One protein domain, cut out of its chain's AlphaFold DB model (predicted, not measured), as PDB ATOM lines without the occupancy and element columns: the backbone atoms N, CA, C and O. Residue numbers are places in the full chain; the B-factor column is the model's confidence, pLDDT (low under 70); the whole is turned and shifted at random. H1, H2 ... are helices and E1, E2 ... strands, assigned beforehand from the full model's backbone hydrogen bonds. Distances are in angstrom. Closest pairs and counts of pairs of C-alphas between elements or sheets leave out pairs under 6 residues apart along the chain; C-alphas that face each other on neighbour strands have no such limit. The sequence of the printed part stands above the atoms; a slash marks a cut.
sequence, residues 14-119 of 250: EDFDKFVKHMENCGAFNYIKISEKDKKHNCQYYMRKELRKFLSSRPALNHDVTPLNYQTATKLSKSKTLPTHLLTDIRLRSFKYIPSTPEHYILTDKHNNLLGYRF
ATOM      1  N   GLU A  14      -9.013  55.516  56.670       83.31
ATOM      2  CA  GLU A  14      -7.848  55.280  55.810       83.31
ATOM      3  C   GLU A  14      -8.225  54.689  54.449       83.31
ATOM      4  O   GLU A  14      -7.645  55.057  53.427       83.31
ATOM      5  N   ASP A  15      -9.197  53.777  54.429       86.50
ATOM      6  CA  ASP A  15      -9.662  53.135  53.201       86.50
ATOM      7  C   ASP A  15     -10.457  54.131  52.354       86.50
ATOM      8  O   ASP A  15     -10.281  54.187  51.135       86.50
ATOM      9  N   PHE A  16     -11.242  54.998  53.003       89.38
ATOM     10  CA  PHE A  16     -11.913  56.121  52.352       89.38
ATOM     11  C   PHE A  16     -10.910  57.053  51.653       89.38
ATOM     12  O   PHE A  16     -11.066  57.353  50.470       89.38
ATOM     13  N   ASP A  17      -9.848  57.469  52.343       89.94
ATOM     14  CA  ASP A  17      -8.841  58.378  51.783       89.94
ATOM     15  C   ASP A  17      -8.018  57.731  50.662       89.94
ATOM     16  O   ASP A  17      -7.773  58.364  49.627       89.94
ATOM     17  N   LYS A  18      -7.655  56.450  50.812       91.00
ATOM     18  CA  LYS A  18      -7.036  55.660  49.736       91.00
ATOM     19  C   LYS A  18      -7.936  55.605  48.503       91.00
ATOM     20  O   LYS A  18      -7.440  55.758  47.388       91.00
ATOM     21  N   PHE A  19      -9.245  55.432  48.687       90.75
ATOM     22  CA  PHE A  19     -10.195  55.374  47.579       90.75
ATOM     23  C   PHE A  19     -10.382  56.728  46.886       90.75
ATOM     24  O   PHE A  19     -10.400  56.786  45.661       90.75
ATOM     25  N   VAL A  20     -10.432  57.834  47.632       91.62
ATOM     26  CA  VAL A  20     -10.457  59.189  47.046       91.62
ATOM     27  C   VAL A  20      -9.205  59.431  46.200       91.62
ATOM     28  O   VAL A  20      -9.313  59.884  45.062       91.62
ATOM     29  N   LYS A  21      -8.020  59.066  46.710       91.12
ATOM     30  CA  LYS A  21      -6.765  59.164  45.949       91.12
ATOM     31  C   LYS A  21      -6.783  58.282  44.698       91.12
ATOM     32  O   LYS A  21      -6.276  58.670  43.651       91.12
ATOM     33  N   HIS A  22      -7.392  57.104  44.785       90.56
ATOM     34  CA  HIS A  22      -7.592  56.220  43.640       90.56
ATOM     35  C   HIS A  22      -8.517  56.832  42.575       90.56
ATOM     36  O   HIS A  22      -8.186  56.806  41.390       90.56
ATOM     37  N   MET A  23      -9.635  57.444  42.980       90.69
ATOM     38  CA  MET A  23     -10.552  58.159  42.078       90.69
ATOM     39  C   MET A  23      -9.850  59.302  41.333       90.69
ATOM     40  O   MET A  23     -10.093  59.497  40.140       90.69
ATOM     41  N   GLU A  24      -8.973  60.027  42.032       90.25
ATOM     42  CA  GLU A  24      -8.133  61.085  41.468       90.25
ATOM     43  C   GLU A  24      -7.127  60.528  40.455       90.25
ATOM     44  O   GLU A  24      -7.134  60.945  39.298       90.25
ATOM     45  N   ASN A  25      -6.333  59.526  40.847       90.25
ATOM     46  CA  ASN A  25      -5.320  58.909  39.984       90.25
ATOM     47  C   ASN A  25      -5.909  58.321  38.695       90.25
ATOM     48  O   ASN A  25      -5.270  58.357  37.646       90.25
ATOM     49  N   CYS A  26      -7.124  57.775  38.761       88.88
ATOM     50  CA  CYS A  26      -7.791  57.192  37.599       88.88
ATOM     51  C   CYS A  26      -8.490  58.232  36.714       88.88
ATOM     52  O   CYS A  26      -9.037  57.868  35.677       88.88
ATOM     53  N   GLY A  27      -8.515  59.508  37.110       87.25
ATOM     54  CA  GLY A  27      -9.125  60.576  36.324       87.25
ATOM     55  C   GLY A  27     -10.653  60.518  36.252       87.25
ATOM     56  O   GLY A  27     -11.251  61.111  35.353       87.25
ATOM     57  N   ALA A  28     -11.317  59.843  37.197       86.56
ATOM     58  CA  ALA A  28     -12.771  59.644  37.170       86.56
ATOM     59  C   ALA A  28     -13.580  60.958  37.244       86.56
ATOM     60  O   ALA A  28     -14.776  60.973  36.958       86.56
ATOM     61  N   PHE A  29     -12.934  62.067  37.618       84.88
ATOM     62  CA  PHE A  29     -13.541  63.392  37.770       84.88
ATOM     63  C   PHE A  29     -12.991  64.427  36.774       84.88
ATOM     64  O   PHE A  29     -13.456  65.564  36.784       84.88
ATOM     65  N   ASN A  30     -12.074  64.043  35.875       82.50
ATOM     66  CA  ASN A  30     -11.404  64.970  34.948       82.50
ATOM     67  C   ASN A  30     -12.374  65.694  34.002       82.50
ATOM     68  O   ASN A  30     -12.103  66.805  33.560       82.50
ATOM     69  N   TYR A  31     -13.524  65.082  33.715       72.75
ATOM     70  CA  TYR A  31     -14.507  65.584  32.751       72.75
ATOM     71  C   TYR A  31     -15.712  66.267  33.410       72.75
ATOM     72  O   TYR A  31     -16.703  66.579  32.748       72.75
ATOM     73  N   ILE A  32     -15.664  66.494  34.726       73.25
ATOM     74  CA  ILE A  32     -16.748  67.145  35.458       73.25
ATOM     75  C   ILE A  32     -16.494  68.646  35.499       73.25
ATOM     76  O   ILE A  32     -15.468  69.114  35.988       73.25
ATOM     77  N   LYS A  33     -17.484  69.423  35.054       71.75
ATOM     78  CA  LYS A  33     -17.512  70.863  35.313       71.75
ATOM     79  C   LYS A  33     -17.810  71.088  36.796       71.75
ATOM     80  O   LYS A  33     -18.965  71.068  37.213       71.75
ATOM     81  N   ILE A  34     -16.758  71.270  37.592       70.50
ATOM     82  CA  ILE A  34     -16.874  71.630  39.008       70.50
ATOM     83  C   ILE A  34     -17.406  73.065  39.097       70.50
ATOM     84  O   ILE A  34     -16.905  73.963  38.412       70.50
ATOM     85  N   SER A  35     -18.437  73.275  39.920       71.38
ATOM     86  CA  SER A  35     -19.029  74.600  40.128       71.38
ATOM     87  C   SER A  35     -17.986  75.578  40.681       71.38
ATOM     88  O   SER A  35     -17.083  75.171  41.408       71.38
ATOM     89  N   GLU A  36     -18.094  76.877  40.397       67.81
ATOM     90  CA  GLU A  36     -17.146  77.868  40.942       67.81
ATOM     91  C   GLU A  36     -17.112  77.887  42.474       67.81
ATOM     92  O   GLU A  36     -16.058  78.093  43.074       67.81
ATOM     93  N   LYS A  37     -18.252  77.596  43.111       65.81
ATOM     94  CA  LYS A  37     -18.355  77.440  44.563       65.81
ATOM     95  C   LYS A  37     -17.503  76.273  45.069       65.81
ATOM     96  O   LYS A  37     -16.848  76.412  46.095       65.81
ATOM     97  N   ASP A  38     -17.487  75.156  44.346       65.62
ATOM     98  CA  ASP A  38     -16.726  73.957  44.711       65.62
ATOM     99  C   ASP A  38     -15.251  74.032  44.258       65.62
ATOM    100  O   ASP A  38     -14.391  73.422  44.892       65.62
ATOM    101  N   LYS A  39     -14.916  74.838  43.234       63.25
ATOM    102  CA  LYS A  39     -13.519  75.121  42.837       63.25
ATOM    103  C   LYS A  39     -12.708  75.749  43.974       63.25
ATOM    104  O   LYS A  39     -11.507  75.513  44.060       63.25
ATOM    105  N   LYS A  40     -13.365  76.485  44.883       60.03
ATOM    106  CA  LYS A  40     -12.739  77.046  46.095       60.03
ATOM    107  C   LYS A  40     -12.185  75.980  47.051       60.03
ATOM    108  O   LYS A  40     -11.411  76.327  47.937       60.03
ATOM    109  N   HIS A  41     -12.570  74.707  46.907       59.25
ATOM    110  CA  HIS A  41     -12.242  73.648  47.866       59.25
ATOM    111  C   HIS A  41     -11.407  72.485  47.304       59.25
ATOM    112  O   HIS A  41     -11.261  71.478  47.986       59.25
ATOM    113  N   ASN A  42     -10.760  72.636  46.140       74.94
ATOM    114  CA  ASN A  42      -9.980  71.580  45.468       74.94
ATOM    115  C   ASN A  42     -10.855  70.383  45.005       74.94
ATOM    116  O   ASN A  42     -11.878  70.038  45.599       74.94
ATOM    117  N   CYS A  43     -10.457  69.723  43.916       79.25
ATOM    118  CA  CYS A  43     -11.144  68.575  43.322       79.25
ATOM    119  C   CYS A  43     -11.382  67.444  44.335       79.25
ATOM    120  O   CYS A  43     -12.449  66.829  44.334       79.25
ATOM    121  N   GLN A  44     -10.436  67.211  45.250       85.88
ATOM    122  CA  GLN A  44     -10.568  66.188  46.289       85.88
ATOM    123  C   GLN A  44     -11.758  66.429  47.229       85.88
ATOM    124  O   GLN A  44     -12.426  65.472  47.617       85.88
ATOM    125  N   TYR A  45     -12.078  67.680  47.581       87.12
ATOM    126  CA  TYR A  45     -13.251  67.967  48.415       87.12
ATOM    127  C   TYR A  45     -14.544  67.537  47.721       87.12
ATOM    128  O   TYR A  45     -15.399  66.898  48.337       87.12
ATOM    129  N   TYR A  46     -14.662  67.833  46.426       85.56
ATOM    130  CA  TYR A  46     -15.814  67.424  45.629       85.56
ATOM    131  C   TYR A  46     -15.920  65.892  45.536       85.56
ATOM    132  O   TYR A  46     -16.995  65.346  45.781       85.56
ATOM    133  N   MET A  47     -14.808  65.187  45.294       89.81
ATOM    134  CA  MET A  47     -14.780  63.714  45.294       89.81
ATOM    135  C   MET A  47     -15.240  63.137  46.637       89.81
ATOM    136  O   MET A  47     -16.099  62.258  46.673       89.81
ATOM    137  N   ARG A  48     -14.724  63.672  47.751       92.19
ATOM    138  CA  ARG A  48     -15.117  63.266  49.110       92.19
ATOM    139  C   ARG A  48     -16.609  63.485  49.351       92.19
ATOM    140  O   ARG A  48     -17.261  62.631  49.947       92.19
ATOM    141  N   LYS A  49     -17.153  64.622  48.908       90.12
ATOM    142  CA  LYS A  49     -18.576  64.962  49.038       90.12
ATOM    143  C   LYS A  49     -19.463  63.993  48.256       90.12
ATOM    144  O   LYS A  49     -20.413  63.470  48.831       90.12
ATOM    145  N   GLU A  50     -19.147  63.732  46.990       89.19
ATOM    146  CA  GLU A  50     -19.911  62.796  46.152       89.19
ATOM    147  C   GLU A  50     -19.832  61.365  46.689       89.19
ATOM    148  O   GLU A  50     -20.856  60.696  46.804       89.19
ATOM    149  N   LEU A  51     -18.645  60.921  47.112       91.25
ATOM    150  CA  LEU A  51     -18.463  59.597  47.697       91.25
ATOM    151  C   LEU A  51     -19.237  59.445  49.009       91.25
ATOM    152  O   LEU A  51     -19.936  58.455  49.188       91.25
ATOM    153  N   ARG A  52     -19.185  60.438  49.909       91.25
ATOM    154  CA  ARG A  52     -20.004  60.431  51.134       91.25
ATOM    155  C   ARG A  52     -21.483  60.393  50.808       91.25
ATOM    156  O   ARG A  52     -22.186  59.570  51.372       91.25
ATOM    157  N   LYS A  53     -21.946  61.232  49.878       89.75
ATOM    158  CA  LYS A  53     -23.345  61.232  49.442       89.75
ATOM    159  C   LYS A  53     -23.760  59.843  48.959       89.75
ATOM    160  O   LYS A  53     -24.784  59.346  49.407       89.75
ATOM    161  N   PHE A  54     -22.946  59.218  48.108       89.69
ATOM    162  CA  PHE A  54     -23.195  57.870  47.608       89.69
ATOM    163  C   PHE A  54     -23.241  56.836  48.733       89.69
ATOM    164  O   PHE A  54     -24.180  56.049  48.773       89.69
ATOM    165  N   LEU A  55     -22.265  56.846  49.649       88.12
ATOM    166  CA  LEU A  55     -22.189  55.914  50.778       88.12
ATOM    167  C   LEU A  55     -23.354  56.098  51.761       88.12
ATOM    168  O   LEU A  55     -23.930  55.109  52.199       88.12
ATOM    169  N   SER A  56     -23.730  57.343  52.064       85.88
ATOM    170  CA  SER A  56     -24.841  57.681  52.961       85.88
ATOM    171  C   SER A  56     -26.212  57.402  52.350       85.88
ATOM    172  O   SER A  56     -27.157  57.148  53.088       85.88
ATOM    173  N   SER A  57     -26.345  57.442  51.019       82.88
ATOM    174  CA  SER A  57     -27.589  57.065  50.338       82.88
ATOM    175  C   SER A  57     -27.763  55.554  50.198       82.88
ATOM    176  O   SER A  57     -28.821  55.115  49.754       82.88
ATOM    177  N   ARG A  58     -26.737  54.750  50.522       79.00
ATOM    178  CA  ARG A  58     -26.874  53.296  50.448       79.00
ATOM    179  C   ARG A  58     -27.673  52.812  51.662       79.00
ATOM    180  O   ARG A  58     -27.252  53.068  52.789       79.00
ATOM    181  N   PRO A  59     -28.761  52.055  51.467       76.00
ATOM    182  CA  PRO A  59     -29.256  51.149  52.500       76.00
ATOM    183  C   PRO A  59     -28.208  50.057  52.801       76.00
ATOM    184  O   PRO A  59     -27.053  50.141  52.370       76.00
ATOM    185  N   ALA A  60     -28.611  49.003  53.517       83.25
ATOM    186  CA  ALA A  60     -27.775  47.825  53.716       83.25
ATOM    187  C   ALA A  60     -27.154  47.337  52.388       83.25
ATOM    188  O   ALA A  60     -27.792  47.365  51.328       83.25
ATOM    189  N   LEU A  61     -25.880  46.937  52.453       86.81
ATOM    190  CA  LEU A  61     -25.131  46.385  51.330       86.81
ATOM    191  C   LEU A  61     -25.014  44.876  51.517       86.81
ATOM    192  O   LEU A  61     -24.260  44.409  52.367       86.81
ATOM    193  N   ASN A  62     -25.722  44.125  50.687       89.12
ATOM    194  CA  ASN A  62     -25.545  42.684  50.593       89.12
ATOM    195  C   ASN A  62     -24.322  42.367  49.737       89.12
ATOM    196  O   ASN A  62     -24.095  43.010  48.710       89.12
ATOM    197  N   HIS A  63     -23.560  41.352  50.129       90.75
ATOM    198  CA  HIS A  63     -22.359  40.927  49.420       90.75
ATOM    199  C   HIS A  63     -22.384  39.423  49.194       90.75
ATOM    200  O   HIS A  63     -22.592  38.652  50.125       90.75
ATOM    201  N   ASP A  64     -22.139  39.019  47.952       89.31
ATOM    202  CA  ASP A  64     -21.903  37.631  47.592       89.31
ATOM    203  C   ASP A  64     -20.626  37.466  46.767       89.31
ATOM    204  O   ASP A  64     -20.249  38.323  45.961       89.31
ATOM    205  N   VAL A  65     -19.985  36.312  46.951       87.50
ATOM    206  CA  VAL A  65     -18.782  35.913  46.222       87.50
ATOM    207  C   VAL A  65     -19.129  34.767  45.281       87.50
ATOM    208  O   VAL A  65     -19.585  33.709  45.713       87.50
ATOM    209  N   THR A  66     -18.907  34.954  43.982       82.81
ATOM    210  CA  THR A  66     -19.075  33.867  43.012       82.81
ATOM    211  C   THR A  66     -17.854  32.943  43.005       82.81
ATOM    212  O   THR A  66     -16.712  33.404  43.126       82.81
ATOM    213  N   PRO A  67     -18.058  31.629  42.803       77.12
ATOM    214  CA  PRO A  67     -16.955  30.696  42.594       77.12
ATOM    215  C   PRO A  67     -16.199  30.950  41.277       77.12
ATOM    216  O   PRO A  67     -15.053  30.516  41.135       77.12
ATOM    217  N   LEU A  68     -16.814  31.641  40.310       76.06
ATOM    218  CA  LEU A  68     -16.211  31.928  39.012       76.06
ATOM    219  C   LEU A  68     -15.402  33.228  39.068       76.06
ATOM    220  O   LEU A  68     -15.956  34.306  39.265       76.06
ATOM    221  N   ASN A  69     -14.090  33.147  38.848       81.19
ATOM    222  CA  ASN A  69     -13.258  34.348  38.801       81.19
ATOM    223  C   ASN A  69     -13.412  35.133  37.486       81.19
ATOM    224  O   ASN A  69     -13.715  34.549  36.441       81.19
ATOM    225  N   TYR A  70     -13.169  36.447  37.536       79.81
ATOM    226  CA  TYR A  70     -13.339  37.362  36.399       79.81
ATOM    227  C   TYR A  70     -12.543  36.932  35.159       79.81
ATOM    228  O   TYR A  70     -13.038  36.977  34.031       79.81
ATOM    229  N   GLN A  71     -11.300  36.488  35.358       81.81
ATOM    230  CA  GLN A  71     -10.414  36.094  34.262       81.81
ATOM    231  C   GLN A  71     -10.932  34.840  33.557       81.81
ATOM    232  O   GLN A  71     -10.939  34.778  32.328       81.81
ATOM    233  N   THR A  72     -11.405  33.860  34.325       78.88
ATOM    234  CA  THR A  72     -12.048  32.656  33.807       78.88
ATOM    235  C   THR A  72     -13.340  33.030  33.089       78.88
ATOM    236  O   THR A  72     -13.498  32.637  31.939       78.88
ATOM    237  N   ALA A  73     -14.209  33.856  33.681       75.25
ATOM    238  CA  ALA A  73     -15.437  34.324  33.030       75.25
ATOM    239  C   ALA A  73     -15.160  35.014  31.679       75.25
ATOM    240  O   ALA A  73     -15.819  34.718  30.686       75.25
ATOM    241  N   THR A  74     -14.129  35.861  31.613       78.62
ATOM    242  CA  THR A  74     -13.714  36.568  30.387       78.62
ATOM    243  C   THR A  74     -13.143  35.628  29.323       78.62
ATOM    244  O   THR A  74     -13.363  35.821  28.131       78.62
ATOM    245  N   LYS A  75     -12.380  34.606  29.726       81.12
ATOM    246  CA  LYS A  75     -11.882  33.582  28.792       81.12
ATOM    247  C   LYS A  75     -13.032  32.734  28.250       81.12
ATOM    248  O   LYS A  75     -13.064  32.444  27.060       81.12
ATOM    249  N   LEU A  76     -13.979  32.378  29.115       75.75
ATOM    250  CA  LEU A  76     -15.153  31.588  28.756       75.75
ATOM    251  C   LEU A  76     -16.102  32.339  27.827       75.75
ATOM    252  O   LEU A  76     -16.594  31.731  26.887       75.75
ATOM    253  N   SER A  77     -16.322  33.642  28.029       72.50
ATOM    254  CA  SER A  77     -17.203  34.431  27.155       72.50
ATOM    255  C   SER A  77     -16.685  34.547  25.720       72.50
ATOM    256  O   SER A  77     -17.470  34.711  24.793       72.50
ATOM    257  N   LYS A  78     -15.366  34.436  25.531       76.62
ATOM    258  CA  LYS A  78     -14.716  34.392  24.213       76.62
ATOM    259  C   LYS A  78     -14.653  32.983  23.625       76.62
ATOM    260  O   LYS A  78     -14.360  32.825  22.442       76.62
ATOM    261  N   SER A  79     -14.889  31.960  24.441       73.94
ATOM    262  CA  SER A  79     -14.898  30.574  23.997       73.94
ATOM    263  C   SER A  79     -16.236  30.254  23.339       73.94
ATOM    264  O   SER A  79     -17.292  30.474  23.922       73.94
ATOM    265  N   LYS A  80     -16.200  29.663  22.140       68.25
ATOM    266  CA  LYS A  80     -17.407  29.129  21.479       68.25
ATOM    267  C   LYS A  80     -17.957  27.879  22.178       68.25
ATOM    268  O   LYS A  80     -19.066  27.449  21.885       68.25
ATOM    269  N   THR A  81     -17.186  27.297  23.095       64.31
ATOM    270  CA  THR A  81     -17.532  26.080  23.833       64.31
ATOM    271  C   THR A  81     -17.320  26.293  25.329       64.31
ATOM    272  O   THR A  81     -16.211  26.608  25.769       64.31
ATOM    273  N   LEU A  82     -18.367  26.092  26.127       62.91
ATOM    274  CA  LEU A  82     -18.244  26.003  27.582       62.91
ATOM    275  C   LEU A  82     -17.523  24.690  27.935       62.91
ATOM    276  O   LEU A  82     -17.973  23.631  27.500       62.91
ATOM    277  N   PRO A  83     -16.418  24.722  28.700       63.88
ATOM    278  CA  PRO A  83     -15.745  23.514  29.148       63.88
ATOM    279  C   PRO A  83     -16.715  22.603  29.899       63.88
ATOM    280  O   PRO A  83     -17.353  23.018  30.866       63.88
ATOM    281  N   THR A  84     -16.795  21.345  29.476       61.00
ATOM    282  CA  THR A  84     -17.727  20.342  30.008       61.00
ATOM    283  C   THR A  84     -17.584  20.136  31.513       61.00
ATOM    284  O   THR A  84     -18.591  19.943  32.181       61.00
ATOM    285  N   HIS A  85     -16.375  20.282  32.069       64.38
ATOM    286  CA  HIS A  85     -16.134  20.178  33.514       64.38
ATOM    287  C   HIS A  85     -16.829  21.276  34.341       64.38
ATOM    288  O   HIS A  85     -17.108  21.066  35.518       64.38
ATOM    289  N   LEU A  86     -17.134  22.434  33.739       59.59
ATOM    290  CA  LEU A  86     -17.932  23.483  34.380       59.59
ATOM    291  C   LEU A  86     -19.434  23.173  34.303       59.59
ATOM    292  O   LEU A  86     -20.169  23.562  35.200       59.59
ATOM    293  N   LEU A  87     -19.874  22.450  33.262       57.62
ATOM    294  CA  LEU A  87     -21.256  21.991  33.045       57.62
ATOM    295  C   LEU A  87     -21.647  20.790  33.916       57.62
ATOM    296  O   LEU A  87     -22.817  20.638  34.259       57.62
ATOM    297  N   THR A  88     -20.681  19.945  34.274       55.91
ATOM    298  CA  THR A  88     -20.899  18.736  35.085       55.91
ATOM    299  C   THR A  88     -21.002  19.006  36.579       55.91
ATOM    300  O   THR A  88     -21.527  18.167  37.309       55.91
ATOM    301  N   ASP A  89     -20.530  20.160  37.044       50.78
ATOM    302  CA  ASP A  89     -20.690  20.546  38.436       50.78
ATOM    303  C   ASP A  89     -22.175  20.876  38.663       50.78
ATOM    304  O   ASP A  89     -22.736  21.765  38.017       50.78
ATOM    305  N   ILE A  90     -22.828  20.165  39.588       47.25
ATOM    306  CA  ILE A  90     -24.255  20.311  39.962       47.25
ATOM    307  C   ILE A  90     -24.650  21.793  40.201       47.25
ATOM    308  O   ILE A  90     -25.815  22.169  40.093       47.25
ATOM    309  N   ARG A  91     -23.656  22.658  40.432       48.47
ATOM    310  CA  ARG A  91     -23.722  24.110  40.630       48.47
ATOM    311  C   ARG A  91     -24.248  24.929  39.444       48.47
ATOM    312  O   ARG A  91     -24.808  25.990  39.698       48.47
ATOM    313  N   LEU A  92     -24.129  24.483  38.188       51.94
ATOM    314  CA  LEU A  92     -24.746  25.205  37.054       51.94
ATOM    315  C   LEU A  92     -26.245  24.916  36.885       51.94
ATOM    316  O   LEU A  92     -26.910  25.604  36.113       51.94
ATOM    317  N   ARG A  93     -26.806  23.940  37.614       47.56
ATOM    318  CA  ARG A  93     -28.247  23.633  37.556       47.56
ATOM    319  C   ARG A  93     -29.108  24.565  38.408       47.56
ATOM    320  O   ARG A  93     -30.322  24.576  38.237       47.56
ATOM    321  N   SER A  94     -28.509  25.361  39.290       57.59
ATOM    322  CA  SER A  94     -29.225  26.361  40.081       57.59
ATOM    323  C   SER A  94     -28.599  27.731  39.863       57.59
ATOM    324  O   SER A  94     -27.592  28.078  40.482       57.59
ATOM    325  N   PHE A  95     -29.203  28.534  38.992       65.94
ATOM    326  CA  PHE A  95     -28.929  29.965  38.992       65.94
ATOM    327  C   PHE A  95     -29.311  30.513  40.367       65.94
ATOM    328  O   PHE A  95     -30.448  30.343  40.813       65.94
ATOM    329  N   LYS A  96     -28.364  31.160  41.053       74.25
ATOM    330  CA  LYS A  96     -28.683  31.895  42.276       74.25
ATOM    331  C   LYS A  96     -29.560  33.079  41.882       74.25
ATOM    332  O   LYS A  96     -29.074  34.064  41.333       74.25
ATOM    333  N   TYR A  97     -30.857  32.954  42.136       80.31
ATOM    334  CA  TYR A  97     -31.782  34.064  41.991       80.31
ATOM    335  C   TYR A  97     -31.557  35.045  43.139       80.31
ATOM    336  O   TYR A  97     -31.676  34.686  44.311       80.31
ATOM    337  N   ILE A  98     -31.213  36.282  42.796       79.50
ATOM    338  CA  ILE A  98     -31.073  37.371  43.757       79.50
ATOM    339  C   ILE A  98     -32.336  38.226  43.618       79.50
ATOM    340  O   ILE A  98     -32.459  38.941  42.618       79.50
ATOM    341  N   PRO A  99     -33.282  38.170  44.575       79.44
ATOM    342  CA  PRO A  99     -34.521  38.930  44.474       79.44
ATOM    343  C   PRO A  99     -34.220  40.423  44.413       79.44
ATOM    344  O   PRO A  99     -33.285  40.909  45.058       79.44
ATOM    345  N   SER A 100     -35.005  41.160  43.632       79.12
ATOM    346  CA  SER A 100     -34.936  42.621  43.582       79.12
ATOM    347  C   SER A 100     -35.369  43.195  44.928       79.12
ATOM    348  O   SER A 100     -36.556  43.227  45.238       79.12
ATOM    349  N   THR A 101     -34.405  43.638  45.734       84.44
ATOM    350  CA  THR A 101     -34.650  44.313  47.013       84.44
ATOM    351  C   THR A 101     -34.283  45.796  46.903       84.44
ATOM    352  O   THR A 101     -33.522  46.171  46.006       84.44
ATOM    353  N   PRO A 102     -34.799  46.661  47.799       83.19
ATOM    354  CA  PRO A 102     -34.365  48.060  47.884       83.19
ATOM    355  C   PRO A 102     -32.878  48.218  48.231       83.19
ATOM    356  O   PRO A 102     -32.310  49.285  48.015       83.19
ATOM    357  N   GLU A 103     -32.273  47.169  48.784       87.75
ATOM    358  CA  GLU A 103     -30.895  47.140  49.248       87.75
ATOM    359  C   GLU A 103     -29.891  47.106  48.101       87.75
ATOM    360  O   GLU A 103     -30.144  46.586  47.006       87.75
ATOM    361  N   HIS A 104     -28.705  47.630  48.390       88.69
ATOM    362  CA  HIS A 104     -27.597  47.513  47.464       88.69
ATOM    363  C   HIS A 104     -27.055  46.092  47.499       88.69
ATOM    364  O   HIS A 104     -27.134  45.392  48.511       88.69
ATOM    365  N   TYR A 105     -26.502  45.659  46.376       89.81
ATOM    366  CA  TYR A 105     -25.951  44.322  46.259       89.81
ATOM    367  C   TYR A 105     -24.658  44.363  45.457       89.81
ATOM    368  O   TYR A 105     -24.631  44.904  44.351       89.81
ATOM    369  N   ILE A 106     -23.597  43.778  45.999       90.69
ATOM    370  CA  ILE A 106     -22.307  43.642  45.333       90.69
ATOM    371  C   ILE A 106     -21.999  42.163  45.092       90.69
ATOM    372  O   ILE A 106     -22.099  41.332  45.992       90.69
ATOM    373  N   LEU A 107     -21.616  41.847  43.856       89.56
ATOM    374  CA  LEU A 107     -21.134  40.533  43.454       89.56
ATOM    375  C   LEU A 107     -19.651  40.639  43.106       89.56
ATOM    376  O   LEU A 107     -19.279  41.392  42.199       89.56
ATOM    377  N   THR A 108     -18.816  39.867  43.795       90.06
ATOM    378  CA  THR A 108     -17.367  39.828  43.554       90.06
ATOM    379  C   THR A 108     -16.892  38.420  43.243       90.06
ATOM    380  O   THR A 108     -17.571  37.445  43.560       90.06
ATOM    381  N   ASP A 109     -15.717  38.281  42.635       87.25
ATOM    382  CA  ASP A 109     -15.035  36.987  42.614       87.25
ATOM    383  C   ASP A 109     -14.221  36.724  43.894       87.25
ATOM    384  O   ASP A 109     -14.121  37.571  44.782       87.25
ATOM    385  N   LYS A 110     -13.614  35.532  43.977       86.12
ATOM    386  CA  LYS A 110     -12.716  35.121  45.074       86.12
ATOM    387  C   LYS A 110     -11.459  35.988  45.237       86.12
ATOM    388  O   LYS A 110     -10.772  35.876  46.245       86.12
ATOM    389  N   HIS A 111     -11.115  36.775  44.220       86.50
ATOM    390  CA  HIS A 111     -10.007  37.728  44.223       86.50
ATOM    391  C   HIS A 111     -10.511  39.152  44.381       86.50
ATOM    392  O   HIS A 111      -9.782  40.090  44.060       86.50
ATOM    393  N   ASN A 112     -11.735  39.312  44.888       81.25
ATOM    394  CA  ASN A 112     -12.262  40.603  45.254       81.25
ATOM    395  C   ASN A 112     -12.505  41.543  44.054       81.25
ATOM    396  O   ASN A 112     -12.794  42.724  44.226       81.25
ATOM    397  N   ASN A 113     -12.492  41.020  42.823       84.94
ATOM    398  CA  ASN A 113     -12.841  41.804  41.642       84.94
ATOM    399  C   ASN A 113     -14.352  41.999  41.564       84.94
ATOM    400  O   ASN A 113     -15.116  41.042  41.716       84.94
ATOM    401  N   LEU A 114     -14.783  43.227  41.274       87.44
ATOM    402  CA  LEU A 114     -16.189  43.544  41.054       87.44
ATOM    403  C   LEU A 114     -16.692  42.895  39.758       87.44
ATOM    404  O   LEU A 114     -16.136  43.124  38.687       87.44
ATOM    405  N   LEU A 115     -17.778  42.129  39.855       86.38
ATOM    406  CA  LEU A 115     -18.446  41.516  38.703       86.38
ATOM    407  C   LEU A 115     -19.817  42.119  38.426       86.38
ATOM    408  O   LEU A 115     -20.258  42.164  37.282       86.38
ATOM    409  N   GLY A 116     -20.499  42.565  39.475       88.56
ATOM    410  CA  GLY A 116     -21.821  43.153  39.369       88.56
ATOM    411  C   GLY A 116     -22.126  44.019  40.575       88.56
ATOM    412  O   GLY A 116     -21.706  43.727  41.695       88.56
ATOM    413  N   TYR A 117     -22.867  45.092  40.335       90.75
ATOM    414  CA  TYR A 117     -23.362  45.960  41.388       90.75
ATOM    415  C   TYR A 117     -24.805  46.340  41.088       90.75
ATOM    416  O   TYR A 117     -25.117  46.801  39.989       90.75
ATOM    417  N   ARG A 118     -25.678  46.157  42.072       90.12
ATOM    418  CA  ARG A 118     -27.068  46.591  42.030       90.12
ATOM    419  C   ARG A 118     -27.261  47.717  43.028       90.12
ATOM    420  O   ARG A 118     -26.863  47.605  44.186       90.12
ATOM    421  N   PHE A 119     -27.926  48.767  42.578       89.12
ATOM    422  CA  PHE A 119     -28.343  49.881  43.412       89.12
ATOM    423  C   PHE A 119     -29.714  50.371  42.984       89.12
ATOM    424  O   PHE A 119     -30.181  50.071  41.882       89.12
TER     425      PHE A 119
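What this domain is: This is residues 14 to 119 of the 250 residues of an uncharacterized protein of Ascobolus immersus RN42 (UniProt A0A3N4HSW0). This is a long, open shape: a helical head at one end, where H1 and H3 pack at a steep tilt with short H2 beyond, then a small three-stranded sheet, E1 to E3, and at the other end a wide open loop through H4, H5 and H6 that leaves E1 and comes back to E2. Residues 74 to 85 of that loop, of which 74 to 78 belong to H4, stick out free. The printed part has 106 residues, with six named helices and three named strands in the order H1 H2 H3 E1 H4 H5 H6 E2 E3. The sheet's order is E1 E2 E3, mixed parallel and antiparallel, and the class is mixed, helices and strands. The whole is only just loose, close to extended, with a radius of gyration of the C-alphas of 19.0 A and spans of 60 by 30 by 25 A.

Where its parts are: H1, residues 14 to 25, begins with C-alpha 14 at (-7.848, 55.280, 55.810) and is 16.4 A long. H2 is residues 36 to 39, and H3, residues 42 to 56, is the longest helix at 21.7 A. E1, residues 61 to 66, spans 16.2 A from C-alpha 61 at (-25.131, 46.385, 51.330). H4, residues 70 to 78, spans 12.6 A; H5 is residues 84 to 87 and H6 residues 90 to 93. E2, residues 104 to 109, spans 17.1 A, and E3, residues 114 to 118, spans 11.3 A and ends with C-alpha 118 at (-27.068, 46.591, 42.030).

How they stand to each other: H1 touches H3 with residues 20 to 24 alone, meeting residues 44 to 48 of H3; the closest C-alphas, of Val 20 and Met 47, are 6.5 A apart. Their lines stand at a steep tilt of 55 degrees, opposite ways. H2 is close to H3 but not clearly touching, with the C-alphas of Asp 38 and Tyr 46 closest at 6.7 A. H1, H2 and H3 are not on the sheet. E1 and E2 are parallel, at 23 degrees, with N 64 and O 106 within hydrogen-bond range at 3.0 A. With H4, H5 and H6 between them they form a strand-helix-strand unit, two parallel neighbour strands joined through helices. E2 and E3 form an antiparallel hairpin at 165 degrees, with N 107 and O 116 at 2.9 A. H4 only grazes the sheet, with residues 70 to 73. H5 and H6 are not on it, and are close but not clearly touching, the C-alphas of Leu 86 and Leu 92 being closest at 7.5 A. Every O i to N i+4 pair is within hydrogen-bond range in H1, 10 of 11 in H3 and 4 of 5 in H4; H2, H5 and H6 are too short for such a pair.

The domain as a whole: The two C-alphas farthest apart, of Lys 40 and Thr 88, are 59.9 A apart. The printed part has no cut and no long link; H1 to H2 and H6 to E2 are short links, and the others are tight. The mean pLDDT of the printed part is 79.2, and it is under 70 at residues 36 to 41 and 80 to 95.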